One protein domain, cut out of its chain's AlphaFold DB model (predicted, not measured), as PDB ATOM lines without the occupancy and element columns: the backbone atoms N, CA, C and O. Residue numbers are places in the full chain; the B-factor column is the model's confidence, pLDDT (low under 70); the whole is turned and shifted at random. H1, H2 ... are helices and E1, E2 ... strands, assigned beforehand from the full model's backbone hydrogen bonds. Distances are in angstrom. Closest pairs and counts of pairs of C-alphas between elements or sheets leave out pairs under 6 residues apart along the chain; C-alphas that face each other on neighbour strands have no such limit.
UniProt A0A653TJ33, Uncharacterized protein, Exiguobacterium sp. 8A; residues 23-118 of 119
ATOM      1  N   GLN A  23     117.334 122.321 138.653       63.47
ATOM      2  CA  GLN A  23     117.293 121.280 139.660       63.47
ATOM      3  C   GLN A  23     118.720 120.748 139.784       63.47
ATOM      4  O   GLN A  23     119.225 120.084 138.876       63.47
ATOM      5  N   THR A  24     119.413 121.146 140.844       75.25
ATOM      6  CA  THR A  24     120.831 120.839 141.017       75.25
ATOM      7  C   THR A  24     120.902 119.627 141.918       75.25
ATOM      8  O   THR A  24     120.423 119.665 143.042       75.25
ATOM      9  N   ASN A  25     121.413 118.520 141.386       85.38
ATOM     10  CA  ASN A  25     121.580 117.263 142.102       85.38
ATOM     11  C   ASN A  25     123.045 116.876 142.011       85.38
ATOM     12  O   ASN A  25     123.503 116.403 140.970       85.38
ATOM     13  N   THR A  26     123.805 117.123 143.071       91.56
ATOM     14  CA  THR A  26     125.252 116.911 143.043       91.56
ATOM     15  C   THR A  26     125.732 116.310 144.346       91.56
ATOM     16  O   THR A  26     125.208 116.583 145.422       91.56
ATOM     17  N   THR A  27     126.728 115.440 144.231       93.94
ATOM     18  CA  THR A  27     127.441 114.909 145.384       93.94
ATOM     19  C   THR A  27     128.847 115.478 145.385       93.94
ATOM     20  O   THR A  27     129.555 115.371 144.387       93.94
ATOM     21  N   VAL A  28     129.229 116.077 146.506       93.94
ATOM     22  CA  VAL A  28     130.564 116.617 146.752       93.94
ATOM     23  C   VAL A  28     131.110 115.923 147.993       93.94
ATOM     24  O   VAL A  28     130.362 115.662 148.933       93.94
ATOM     25  N   SER A  29     132.399 115.604 148.010       93.62
ATOM     26  CA  SER A  29     133.029 114.946 149.153       93.62
ATOM     27  C   SER A  29     134.243 115.720 149.638       93.62
ATOM     28  O   SER A  29     134.999 116.271 148.842       93.62
ATOM     29  N   LEU A  30     134.449 115.700 150.951       93.50
ATOM     30  CA  LEU A  30     135.678 116.130 151.601       93.50
ATOM     31  C   LEU A  30     136.112 115.024 152.557       93.50
ATOM     32  O   LEU A  30     135.454 114.763 153.566       93.50
ATOM     33  N   ARG A  31     137.231 114.363 152.247       92.81
ATOM     34  CA  ARG A  31     137.747 113.231 153.031       92.81
ATOM     35  C   ARG A  31     136.659 112.170 153.271       92.81
ATOM     36  O   ARG A  31     136.169 111.560 152.331       92.81
ATOM     37  N   SER A  32     136.291 111.940 154.534       89.56
ATOM     38  CA  SER A  32     135.298 110.940 154.948       89.56
ATOM     39  C   SER A  32     133.850 111.445 154.937       89.56
ATOM     40  O   SER A  32     132.953 110.735 155.393       89.56
ATOM     41  N   TRP A  33     133.621 112.673 154.469       93.06
ATOM     42  CA  TRP A  33     132.310 113.305 154.417       93.06
ATOM     43  C   TRP A  33     131.829 113.399 152.980       93.06
ATOM     44  O   TRP A  33     132.540 113.883 152.102       93.06
ATOM     45  N   THR A  34     130.598 112.965 152.761       94.88
ATOM     46  CA  THR A  34     129.933 113.012 151.466       94.88
ATOM     47  C   THR A  34     128.635 113.784 151.616       94.88
ATOM     48  O   THR A  34     127.749 113.379 152.369       94.88
ATOM     49  N   PHE A  35     128.531 114.886 150.885       94.94
ATOM     50  CA  PHE A  35     127.410 115.812 150.884       94.94
ATOM     51  C   PHE A  35     126.616 115.594 149.600       94.94
ATOM     52  O   PHE A  35     127.118 115.846 148.507       94.94
ATOM     53  N   SER A  36     125.383 115.106 149.713       95.25
ATOM     54  CA  SER A  36     124.436 115.102 148.595       95.25
ATOM     55  C   SER A  36     123.581 116.357 148.702       95.25
ATOM     56  O   SER A  36     122.802 116.473 149.646       95.25
ATOM     57  N   ILE A  37     123.756 117.280 147.761       94.31
ATOM     58  CA  ILE A  37     123.084 118.576 147.736       94.31
ATOM     59  C   ILE A  37     122.051 118.552 146.618       94.31
ATOM     60  O   ILE A  37     122.359 118.221 145.467       94.31
ATOM     61  N   HIS A  38     120.825 118.886 146.994       91.50
ATOM     62  CA  HIS A  38     119.684 119.005 146.114       91.50
ATOM     63  C   HIS A  38     119.119 120.423 146.190       91.50
ATOM     64  O   HIS A  38     118.968 120.963 147.284       91.50
ATOM     65  N   HIS A  39     118.801 121.020 145.045       89.19
ATOM     66  CA  HIS A  39     118.197 122.346 144.982       89.19
ATOM     67  C   HIS A  39     117.118 122.412 143.912       89.19
ATOM     68  O   HIS A  39     117.404 122.188 142.737       89.19
ATOM     69  N   GLU A  40     115.894 122.731 144.330       84.56
ATOM     70  CA  GLU A  40     114.749 123.024 143.455       84.56
ATOM     71  C   GLU A  40     114.211 124.430 143.728       84.56
ATOM     72  O   GLU A  40     114.314 125.313 142.879       84.56
ATOM     73  N   GLN A  41     113.649 124.619 144.924       85.88
ATOM     74  CA  GLN A  41     113.226 125.911 145.481       85.88
ATOM     75  C   GLN A  41     114.013 126.244 146.753       85.88
ATOM     76  O   GLN A  41     114.303 127.404 147.016       85.88
ATOM     77  N   GLU A  42     114.357 125.204 147.512       91.00
ATOM     78  CA  GLU A  42     115.160 125.234 148.728       91.00
ATOM     79  C   GLU A  42     116.336 124.273 148.577       91.00
ATOM     80  O   GLU A  42     116.288 123.317 147.792       91.00
ATOM     81  N   TRP A  43     117.386 124.521 149.348       92.88
ATOM     82  CA  TRP A  43     118.525 123.634 149.493       92.88
ATOM     83  C   TRP A  43     118.188 122.506 150.454       92.88
ATOM     84  O   TRP A  43     117.751 122.735 151.577       92.88
ATOM     85  N   GLN A  44     118.441 121.280 150.025       92.94
ATOM     86  CA  GLN A  44     118.387 120.090 150.857       92.94
ATOM     87  C   GLN A  44     119.756 119.428 150.844       92.94
ATOM     88  O   GLN A  44     120.360 119.239 149.785       92.94
ATOM     89  N   VAL A  45     120.245 119.049 152.021       93.50
ATOM     90  CA  VAL A  45     121.555 118.415 152.168       93.50
ATOM     91  C   VAL A  45     121.435 117.106 152.931       93.50
ATOM     92  O   VAL A  45     120.801 117.011 153.980       93.50
ATOM     93  N   VAL A  46     122.078 116.068 152.402       93.38
ATOM     94  CA  VAL A  46     122.293 114.810 153.113       93.38
ATOM     95  C   VAL A  46     123.783 114.643 153.342       93.38
ATOM     96  O   VAL A  46     124.542 114.452 152.391       93.38
ATOM     97  N   LEU A  47     124.191 114.661 154.607       92.25
ATOM     98  CA  LEU A  47     125.549 114.334 155.017       92.25
ATOM     99  C   LEU A  47     125.650 112.837 155.288       92.25
ATOM    100  O   LEU A  47     124.904 112.271 156.090       92.25
ATOM    101  N   ARG A  48     126.628 112.190 154.666       92.38
ATOM    102  CA  ARG A  48     127.031 110.825 154.990       92.38
ATOM    103  C   ARG A  48     128.485 110.805 155.419       92.38
ATOM    104  O   ARG A  48     129.355 111.347 154.748       92.38
ATOM    105  N   THR A  49     128.726 110.122 156.522       87.31
ATOM    106  CA  THR A  49     130.049 109.727 156.995       87.31
ATOM    107  C   THR A  49     130.051 108.215 157.210       87.31
ATOM    108  O   THR A  49     129.009 107.566 157.110       87.31
ATOM    109  N   ASN A  50     131.194 107.641 157.582       83.75
ATOM    110  CA  ASN A  50     131.279 106.211 157.900       83.75
ATOM    111  C   ASN A  50     130.390 105.779 159.082       83.75
ATOM    112  O   ASN A  50     130.118 104.592 159.229       83.75
ATOM    113  N   ARG A  51     129.984 106.711 159.956       81.81
ATOM    114  CA  ARG A  51     129.255 106.404 161.202       81.81
ATOM    115  C   ARG A  51     127.881 107.055 161.291       81.81
ATOM    116  O   ARG A  51     127.065 106.631 162.099       81.81
ATOM    117  N   ILE A  52     127.646 108.101 160.507       82.81
ATOM    118  CA  ILE A  52     126.479 108.973 160.638       82.81
ATOM    119  C   ILE A  52     125.902 109.221 159.251       82.81
ATOM    120  O   ILE A  52     126.636 109.541 158.315       82.81
ATOM    121  N   LYS A  53     124.578 109.131 159.149       89.69
ATOM    122  CA  LYS A  53     123.801 109.737 158.074       89.69
ATOM    123  C   LYS A  53     122.909 110.793 158.706       89.69
ATOM    124  O   LYS A  53     122.074 110.454 159.536       89.69
ATOM    125  N   TRP A  54     123.082 112.034 158.285       90.25
ATOM    126  CA  TRP A  54     122.259 113.160 158.698       90.25
ATOM    127  C   TRP A  54     121.551 113.749 157.478       90.25
ATOM    128  O   TRP A  54     122.102 113.758 156.373       90.25
ATOM    129  N   VAL A  55     120.307 114.177 157.665       91.06
ATOM    130  CA  VAL A  55     119.467 114.780 156.629       91.06
ATOM    131  C   VAL A  55     119.019 116.125 157.172       91.06
ATOM    132  O   VAL A  55     118.259 116.157 158.134       91.06
ATOM    133  N   GLY A  56     119.514 117.202 156.571       88.88
ATOM    134  CA  GLY A  56     119.138 118.553 156.959       88.88
ATOM    135  C   GLY A  56     117.728 118.898 156.507       88.88
ATOM    136  O   GLY A  56     117.239 118.384 155.494       88.88
ATOM    137  N   LEU A  57     117.086 119.790 157.256       90.25
ATOM    138  CA  LEU A  57     115.834 120.396 156.828       90.25
ATOM    139  C   LEU A  57     116.072 121.260 155.576       90.25
ATOM    140  O   LEU A  57     117.162 121.817 155.412       90.25
ATOM    141  N   PRO A  58     115.071 121.379 154.685       91.94
ATOM    142  CA  PRO A  58     115.136 122.318 153.575       91.94
ATOM    143  C   PRO A  58     115.446 123.738 154.067       91.94
ATOM    144  O   PRO A  58     114.892 124.185 155.071       91.94
ATOM    145  N   SER A  59     116.340 124.443 153.376       92.50
ATOM    146  CA  SER A  59     116.770 125.785 153.765       92.50
ATOM    147  C   SER A  59     116.962 126.702 152.565       92.50
ATOM    148  O   SER A  59     117.368 126.279 151.487       92.50
ATOM    149  N   MET A  60     116.749 127.997 152.776       92.62
ATOM    150  CA  MET A  60     117.083 129.037 151.797       92.62
ATOM    151  C   MET A  60     118.548 129.494 151.893       92.62
ATOM    152  O   MET A  60     118.994 130.302 151.082       92.62
ATOM    153  N   THR A  61     119.304 129.003 152.882       91.50
ATOM    154  CA  THR A  61     120.678 129.449 153.150       91.50
ATOM    155  C   THR A  61     121.705 128.513 152.520       91.50
ATOM    156  O   THR A  61     121.742 127.320 152.821       91.50
ATOM    157  N   PHE A  62     122.550 129.070 151.649       93.81
ATOM    158  CA  PHE A  62     123.775 128.433 151.169       93.81
ATOM    159  C   PHE A  62     124.867 129.497 151.009       93.81
ATOM    160  O   PHE A  62     124.954 130.206 150.001       93.81
ATOM    161  N   GLU A  63     125.703 129.617 152.031       95.06
ATOM    162  CA  GLU A  63     126.772 130.605 152.128       95.06
ATOM    163  C   GLU A  63     128.139 129.933 151.984       95.06
ATOM    164  O   GLU A  63     128.376 128.842 152.505       95.06
ATOM    165  N   ILE A  64     129.035 130.584 151.242       95.12
ATOM    166  CA  ILE A  64     130.402 130.120 151.009       95.12
ATOM    167  C   ILE A  64     131.336 131.294 151.299       95.12
ATOM    168  O   ILE A  64     131.299 132.323 150.626       95.12
ATOM    169  N   HIS A  65     132.192 131.109 152.292       93.69
ATOM    170  CA  HIS A  65     133.277 131.993 152.691       93.69
ATOM    171  C   HIS A  65     134.615 131.237 152.602       93.69
ATOM    172  O   HIS A  65     134.632 130.004 152.573       93.69
ATOM    173  N   PRO A  66     135.762 131.940 152.558       88.69
ATOM    174  CA  PRO A  66     137.073 131.294 152.435       88.69
ATOM    175  C   PRO A  66     137.381 130.255 153.527       88.69
ATOM    176  O   PRO A  66     138.086 129.277 153.276       88.69
ATOM    177  N   ASP A  67     136.855 130.469 154.729       92.62
ATOM    178  CA  ASP A  67     137.087 129.689 155.943       92.62
ATOM    179  C   ASP A  67     135.832 128.967 156.456       92.62
ATOM    180  O   ASP A  67     135.906 128.226 157.439       92.62
ATOM    181  N   MET A  68     134.682 129.147 155.802       94.62
ATOM    182  CA  MET A  68     133.404 128.648 156.300       94.62
ATOM    183  C   MET A  68     132.402 128.402 155.173       94.62
ATOM    184  O   MET A  68     132.270 129.201 154.255       94.62
ATOM    185  N   ILE A  69     131.662 127.304 155.259       95.38
ATOM    186  CA  ILE A  69     130.521 126.990 154.398       95.38
ATOM    187  C   ILE A  69     129.321 126.721 155.298       95.38
ATOM    188  O   ILE A  69     129.455 125.997 156.288       95.38
ATOM    189  N   GLN A  70     128.153 127.248 154.937       94.75
ATOM    190  CA  GLN A  70     126.906 127.001 155.657       94.75
ATOM    191  C   GLN A  70     125.777 126.617 154.696       94.75
ATOM    192  O   GLN A  70     125.550 127.306 153.703       94.75
ATOM    193  N   ILE A  71     125.069 125.524 154.999       93.50
ATOM    194  CA  ILE A  71     123.873 125.059 154.277       93.50
ATOM    195  C   ILE A  71     122.796 124.719 155.311       93.50
ATOM    196  O   ILE A  71     122.824 123.638 155.901       93.50
ATOM    197  N   GLY A  72     121.863 125.638 155.560       91.38
ATOM    198  CA  GLY A  72     120.942 125.510 156.692       91.38
ATOM    199  C   GLY A  72     121.701 125.397 158.013       91.38
ATOM    200  O   GLY A  72     122.567 126.224 158.305       91.38
ATOM    201  N   ASP A  73     121.404 124.341 158.770       89.44
ATOM    202  CA  ASP A  73     122.001 124.065 160.086       89.44
ATOM    203  C   ASP A  73     123.370 123.365 159.999       89.44
ATOM    204  O   ASP A  73     124.036 123.150 161.012       89.44
ATOM    205  N   LEU A  74     123.806 122.989 158.790       92.00
ATOM    206  CA  LEU A  74     125.122 122.407 158.557       92.00
ATOM    207  C   LEU A  74     126.156 123.512 158.369       92.00
ATOM    208  O   LEU A  74     126.084 124.277 157.405       92.00
ATOM    209  N   ARG A  75     127.186 123.517 159.215       93.88
ATOM    210  CA  ARG A  75     128.346 124.400 159.098       93.88
ATOM    211  C   ARG A  75     129.628 123.590 158.938       93.88
ATOM    212  O   ARG A  75     129.878 122.639 159.676       93.88
ATOM    213  N   VAL A  76     130.465 123.983 157.985       94.06
ATOM    214  CA  VAL A  76     131.812 123.441 157.789       94.06
ATOM    215  C   VAL A  76     132.808 124.583 157.929       94.06
ATOM    216  O   VAL A  76     132.806 125.496 157.113       94.06
ATOM    217  N   THR A  77     133.657 124.547 158.952       94.12
ATOM    218  CA  THR A  77     134.636 125.608 159.237       94.12
ATOM    219  C   THR A  77     136.055 125.083 159.141       94.12
ATOM    220  O   THR A  77     136.356 124.021 159.691       94.12
ATOM    221  N   ARG A  78     136.947 125.844 158.514       94.56
ATOM    222  CA  ARG A  78     138.365 125.518 158.388       94.56
ATOM    223  C   ARG A  78     139.214 126.413 159.284       94.56
ATOM    224  O   ARG A  78     139.167 127.633 159.205       94.56
ATOM    225  N   HIS A  79     140.083 125.794 160.074       92.38
ATOM    226  CA  HIS A  79     141.080 126.488 160.871       92.38
ATOM    227  C   HIS A  79     142.375 126.681 160.068       92.38
ATOM    228  O   HIS A  79     143.095 125.721 159.787       92.38
ATOM    229  N   ALA A  80     142.698 127.926 159.710       85.12
ATOM    230  CA  ALA A  80     143.789 128.246 158.780       85.12
ATOM    231  C   ALA A  80     145.187 127.790 159.242       85.12
ATOM    232  O   ALA A  80     146.030 127.460 158.416       85.12
ATOM    233  N   GLN A  81     145.450 127.759 160.552       85.81
ATOM    234  CA  GLN A  81     146.783 127.433 161.081       85.81
ATOM    235  C   GLN A  81     147.059 125.927 161.126       85.81
ATOM    236  O   GLN A  81     148.198 125.500 160.969       85.81
ATOM    237  N   SER A  82     146.025 125.122 161.377       88.75
ATOM    238  CA  SER A  82     146.151 123.668 161.548       88.75
ATOM    239  C   SER A  82     145.615 122.881 160.356       88.75
ATOM    240  O   SER A  82     145.769 121.664 160.318       88.75
ATOM    241  N   ASN A  83     144.947 123.559 159.417       88.50
ATOM    242  CA  ASN A  83     144.141 122.959 158.357       88.50
ATOM    243  C   ASN A  83     143.097 121.947 158.860       88.50
ATOM    244  O   ASN A  83     142.633 121.080 158.119       88.50
ATOM    245  N   GLU A  84     142.719 122.059 160.133       92.56
ATOM    246  CA  GLU A  84     141.630 121.277 160.692       92.56
ATOM    247  C   GLU A  84     140.320 121.824 160.130       92.56
ATOM    248  O   GLU A  84     140.033 123.015 160.244       92.56
ATOM    249  N   VAL A  85     139.528 120.951 159.524       93.31
ATOM    250  CA  VAL A  85     138.170 121.256 159.097       93.31
ATOM    251  C   VAL A  85     137.223 120.585 160.074       93.31
ATOM    252  O   VAL A  85     137.362 119.396 160.371       93.31
ATOM    253  N   ARG A  86     136.262 121.354 160.576       92.81
ATOM    254  CA  ARG A  86     135.223 120.903 161.496       92.81
ATOM    255  C   ARG A  86     133.875 120.975 160.818       92.81
ATOM    256  O   ARG A  86     133.582 121.931 160.109       92.81
ATOM    257  N   LEU A  87     133.082 119.952 161.063       91.06
ATOM    258  CA  LEU A  87     131.695 119.851 160.681       91.06
ATOM    259  C   LEU A  87     130.863 119.984 161.946       91.06
ATOM    260  O   LEU A  87     131.060 119.209 162.883       91.06
ATOM    261  N   THR A  88     129.946 120.937 161.937       90.25
ATOM    262  CA  THR A  88     129.009 121.218 163.017       90.25
ATOM    263  C   THR A  88     127.598 121.163 162.451       90.25
ATOM    264  O   THR A  88     127.337 121.706 161.378       90.25
ATOM    265  N   ILE A  89     126.701 120.491 163.161       88.50
ATOM    266  CA  ILE A  89     125.261 120.556 162.908       88.50
ATOM    267  C   ILE A  89     124.648 121.257 164.115       88.50
ATOM    268  O   ILE A  89     124.746 120.734 165.230       88.50
ATOM    269  N   ASP A  90     124.056 122.430 163.892       74.44
ATOM    270  CA  ASP A  90     123.400 123.246 164.923       74.44
ATOM    271  C   ASP A  90     122.040 122.605 165.320       74.44
ATOM    272  O   ASP A  90     120.972 123.169 165.119       74.44
ATOM    273  N   GLU A  91     122.071 121.388 165.876       66.62
ATOM    274  CA  GLU A  91     120.935 120.703 166.520       66.62
ATOM    275  C   GLU A  91     121.154 120.624 168.044       66.62
ATOM    276  O   GLU A  91     122.289 120.701 168.516       66.62
ATOM    277  N   GLU A  92     120.087 120.398 168.828       52.38
ATOM    278  CA  GLU A  92     120.094 120.330 170.312       52.38
ATOM    279  C   GLU A  92     121.142 119.366 170.921       52.38
ATOM    280  O   GLU A  92     121.433 119.446 172.114       52.38
ATOM    281  N   TRP A  93     121.737 118.479 170.111       58.81
ATOM    282  CA  TRP A  93     122.724 117.471 170.516       58.81
ATOM    283  C   TRP A  93     124.111 117.618 169.860       58.81
ATOM    284  O   TRP A  93     124.960 116.758 170.082       58.81
ATOM    285  N   GLY A  94     124.348 118.686 169.084       57.25
ATOM    286  CA  GLY A  94     125.660 119.123 168.583       57.25
ATOM    287  C   GLY A  94     126.574 118.014 168.048       57.25
ATOM    288  O   GLY A  94     127.493 117.565 168.733       57.25
ATOM    289  N   LEU A  95     126.371 117.587 166.799       68.38
ATOM    290  CA  LEU A  95     127.331 116.707 166.130       68.38
ATOM    291  C   LEU A  95     128.554 117.518 165.689       68.38
ATOM    292  O   LEU A  95     128.462 118.310 164.753       68.38
ATOM    293  N   GLU A  96     129.701 117.274 166.327       71.81
ATOM    294  CA  GLU A  96     131.002 117.791 165.892       71.81
ATOM    295  C   GLU A  96     131.871 116.650 165.343       71.81
ATOM    296  O   GLU A  96     132.167 115.670 166.031       71.81
ATOM    297  N   ASN A  97     132.292 116.764 164.084       81.06
ATOM    298  CA  ASN A  97     133.250 115.849 163.464       81.06
ATOM    299  C   ASN A  97     134.389 116.653 162.842       81.06
ATOM    300  O   ASN A  97     134.177 117.768 162.374       81.06
ATOM    301  N   LYS A  98     135.600 116.097 162.803       87.31
ATOM    302  CA  LYS A  98     136.767 116.809 162.284       87.31
ATOM    303  C   LYS A  98     137.653 115.952 161.402       87.31
ATOM    304  O   LYS A  98     137.833 114.757 161.639       87.31
ATOM    305  N   VAL A  99     138.250 116.597 160.410       88.12
ATOM    306  CA  VAL A  99     139.259 116.020 159.520       88.12
ATOM    307  C   VAL A  99     140.391 117.019 159.316       88.12
ATOM    308  O   VAL A  99     140.222 118.216 159.523       88.12
ATOM    309  N   VAL A 100     141.551 116.529 158.889       90.12
ATOM    310  CA  VAL A 100     142.650 117.378 158.419       90.12
ATOM    311  C   VAL A 100     142.782 117.168 156.911       90.12
ATOM    312  O   VAL A 100     142.948 116.036 156.438       90.12
ATOM    313  N   CYS A 101     142.662 118.242 156.142       89.06
ATOM    314  CA  CYS A 101     142.886 118.241 154.695       89.06
ATOM    315  C   CYS A 101     143.972 119.252 154.339       89.06
ATOM    316  O   CYS A 101     144.271 120.138 155.134       89.06
ATOM    317  N   ASP A 102     144.604 119.108 153.182       91.75
ATOM    318  CA  ASP A 102     145.531 120.132 152.703       91.75
ATOM    319  C   ASP A 102     144.787 121.314 152.042       91.75
ATOM    320  O   ASP A 102     143.553 121.346 151.963       91.75
ATOM    321  N   ASN A 103     145.547 122.329 151.617       90.56
ATOM    322  CA  ASN A 103     144.993 123.530 150.989       90.56
ATOM    323  C   ASN A 103     144.280 123.211 149.670       90.56
ATOM    324  O   ASN A 103     143.205 123.750 149.426       90.56
ATOM    325  N   LEU A 104     144.861 122.333 148.850       92.56
ATOM    326  CA  LEU A 104     144.338 122.000 147.530       92.56
ATOM    327  C   LEU A 104     143.025 121.223 147.651       92.56
ATOM    328  O   LEU A 104     142.078 121.486 146.913       92.56
ATOM    329  N   GLU A 105     142.947 120.293 148.603       93.88
ATOM    330  CA  GLU A 105     141.719 119.566 148.918       93.88
ATOM    331  C   GLU A 105     140.596 120.506 149.360       93.88
ATOM    332  O   GLU A 105     139.457 120.348 148.920       93.88
ATOM    333  N   TRP A 106     140.909 121.497 150.201       94.38
ATOM    334  CA  TRP A 106     139.933 122.504 150.617       94.38
ATOM    335  C   TRP A 106     139.467 123.371 149.448       94.38
ATOM    336  O   TRP A 106     138.269 123.554 149.269       94.38
ATOM    337  N   GLU A 107     140.396 123.888 148.646       93.75
ATOM    338  CA  GLU A 107     140.079 124.732 147.489       93.75
ATOM    339  C   GLU A 107     139.220 123.976 146.473       93.75
ATOM    340  O   GLU A 107     138.171 124.468 146.068       93.75
ATOM    341  N   THR A 108     139.583 122.728 146.163       94.06
ATOM    342  CA  THR A 108     138.802 121.856 145.270       94.06
ATOM    343  C   THR A 108     137.393 121.616 145.813       94.06
ATOM    344  O   THR A 108     136.419 121.626 145.060       94.06
ATOM    345  N   PHE A 109     137.267 121.408 147.125       95.12
ATOM    346  CA  PHE A 109     135.976 121.237 147.782       95.12
ATOM    347  C   PHE A 109     135.116 122.507 147.709       95.12
ATOM    348  O   PHE A 109     133.945 122.434 147.334       95.12
ATOM    349  N   VAL A 110     135.695 123.668 148.019       94.75
ATOM    350  CA  VAL A 110     135.019 124.970 147.942       94.75
ATOM    351  C   VAL A 110     134.582 125.275 146.511       94.75
ATOM    352  O   VAL A 110     133.446 125.695 146.295       94.75
ATOM    353  N   ASP A 111     135.438 125.029 145.524       94.19
ATOM    354  CA  ASP A 111     135.125 125.296 144.120       94.19
ATOM    355  C   ASP A 111     134.033 124.365 143.586       94.19
ATOM    356  O   ASP A 111     133.139 124.816 142.867       94.19
ATOM    357  N   ALA A 112     134.020 123.096 144.002       92.75
ATOM    358  CA  ALA A 112     132.913 122.194 143.696       92.75
ATOM    359  C   ALA A 112     131.583 122.711 144.274       92.75
ATOM    360  O   ALA A 112     130.553 122.646 143.606       92.75
ATOM    361  N   LEU A 113     131.587 123.268 145.488       93.38
ATOM    362  CA  LEU A 113     130.381 123.840 146.096       93.38
ATOM    363  C   LEU A 113     129.919 125.131 145.413       93.38
ATOM    364  O   LEU A 113     128.715 125.313 145.242       93.38
ATOM    365  N   LYS A 114     130.841 125.993 144.967       92.06
ATOM    366  CA  LYS A 114     130.508 127.175 144.154       92.06
ATOM    367  C   LYS A 114     129.820 126.779 142.850       92.06
ATOM    368  O   LYS A 114     128.739 127.283 142.557       92.06
ATOM    369  N   GLN A 115     130.353 125.767 142.160       89.94
ATOM    370  CA  GLN A 115     129.726 125.219 140.953       89.94
ATOM    371  C   GLN A 115     128.313 124.684 141.221       89.94
ATOM    372  O   GLN A 115     127.418 124.887 140.399       89.94
ATOM    373  N   VAL A 116     128.095 124.025 142.368       88.50
ATOM    374  CA  VAL A 116     126.758 123.567 142.793       88.50
ATOM    375  C   VAL A 116     125.822 124.748 143.049       88.50
ATOM    376  O   VAL A 116     124.662 124.701 142.646       88.50
ATOM    377  N   LYS A 117     126.316 125.815 143.681       87.50
ATOM    378  CA  LYS A 117     125.549 127.040 143.944       87.50
ATOM    379  C   LYS A 117     125.264 127.858 142.674       87.50
ATOM    380  O   LYS A 117     124.280 128.594 142.629       87.50
ATOM    381  N   GLY A 118     126.073 127.688 141.627       84.56
ATOM    382  CA  GLY A 118     125.986 128.438 140.374       84.56
ATOM    383  C   GLY A 118     126.849 129.703 140.338       84.56
ATOM    384  O   GLY A 118     126.545 130.598 139.548       84.56
TER     385      GLY A 118
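What this domain is: This is residues 23 to 118 of the 119 residues of an uncharacterized protein of Exiguobacterium sp. 8A (UniProt A0A653TJ33). Two antiparallel sheets stand partly face to face as a sandwich, their strands crossed at 54 degrees, and the last element, helix H1, runs along one side of it, covering the gap between edge strands E1 and E5. E1 to E4 make one sheet and E5 to E9 the other, each in chain order. The printed part has 96 residues, 63 of them in named elements, nine strands followed by one helix, and its class is mixed. It is compact, with a radius of gyration of the C-alphas of 12.5 A and spans of 37 by 31 by 21 A.

Where its parts are: E1, residues 24 to 30, begins at C-alpha 24 (120.831, 120.839, 141.017) and is 18.8 A long. E2, residues 33 to 39, measures 19.2 A, and E3, residues 43 to 48, 16.3 A. E4 is residues 53 to 55. The second sheet begins with E5, residues 62 to 64, at C-alpha 62 (123.775, 128.433, 151.169). E6 is residues 68 to 71, E7 residues 74 to 79, 16.6 A, E8 residues 84 to 89, 16.5 A, and E9 residues 95 to 100, 17.2 A. H1, residues 103 to 117, runs 21.0 A to C-alpha 117 (125.549, 127.040, 143.944).

How they stand to each other: E1 to E4 form a meander, each strand the antiparallel neighbour of the one before: N 28 and O 35 are 2.9 A apart, N 36 and O 46 2.9 A, and N 47 and O 54 2.9 A, within hydrogen-bond range. E5 to E9 form another, with N 63 and O 70 at 2.9 A, N 69 and O 76 at 2.8 A, N 77 and O 86 at 2.9 A, and N 87 and O 97 at 2.8 A. Both sheets are twisted, with C-alphas up to 4.2 A off their best planes. The parts that face each other are 11.6 A centre to centre. E3 and E6 come closest at the C-alphas of Trp 43 and Ile 71, 7.3 A apart, while E4 and E9 are apart. H1 is on one face of the sheet E1 to E4, making two layers, helix over sheet. Its height there is 9.5 A, over E1 and E2, and it runs along the strands, at 10 degrees to E1 on the local plane. The closest C-alphas of E1 and H1, those of Leu 30 and Phe 109, are 6.4 A apart. H1 is also on the sheet E5 to E9, at a height of 9.0 A; the closest C-alphas of E5 and H1, those of Ile 64 and Lys 114, are 7.5 A apart. In H1 every O i to N i+4 pair is within hydrogen-bond range.

The domain as a whole: The two C-alphas farthest apart, those of Gln 41 and Gln 81, are 37.0 A apart. The printed part has no cut and no long link; the link E4 to E5, six residues, is short and leads from one sheet to the other. Mean pLDDT of the printed part is 88.8, with residue 23 and residues 91 to 95 under 70.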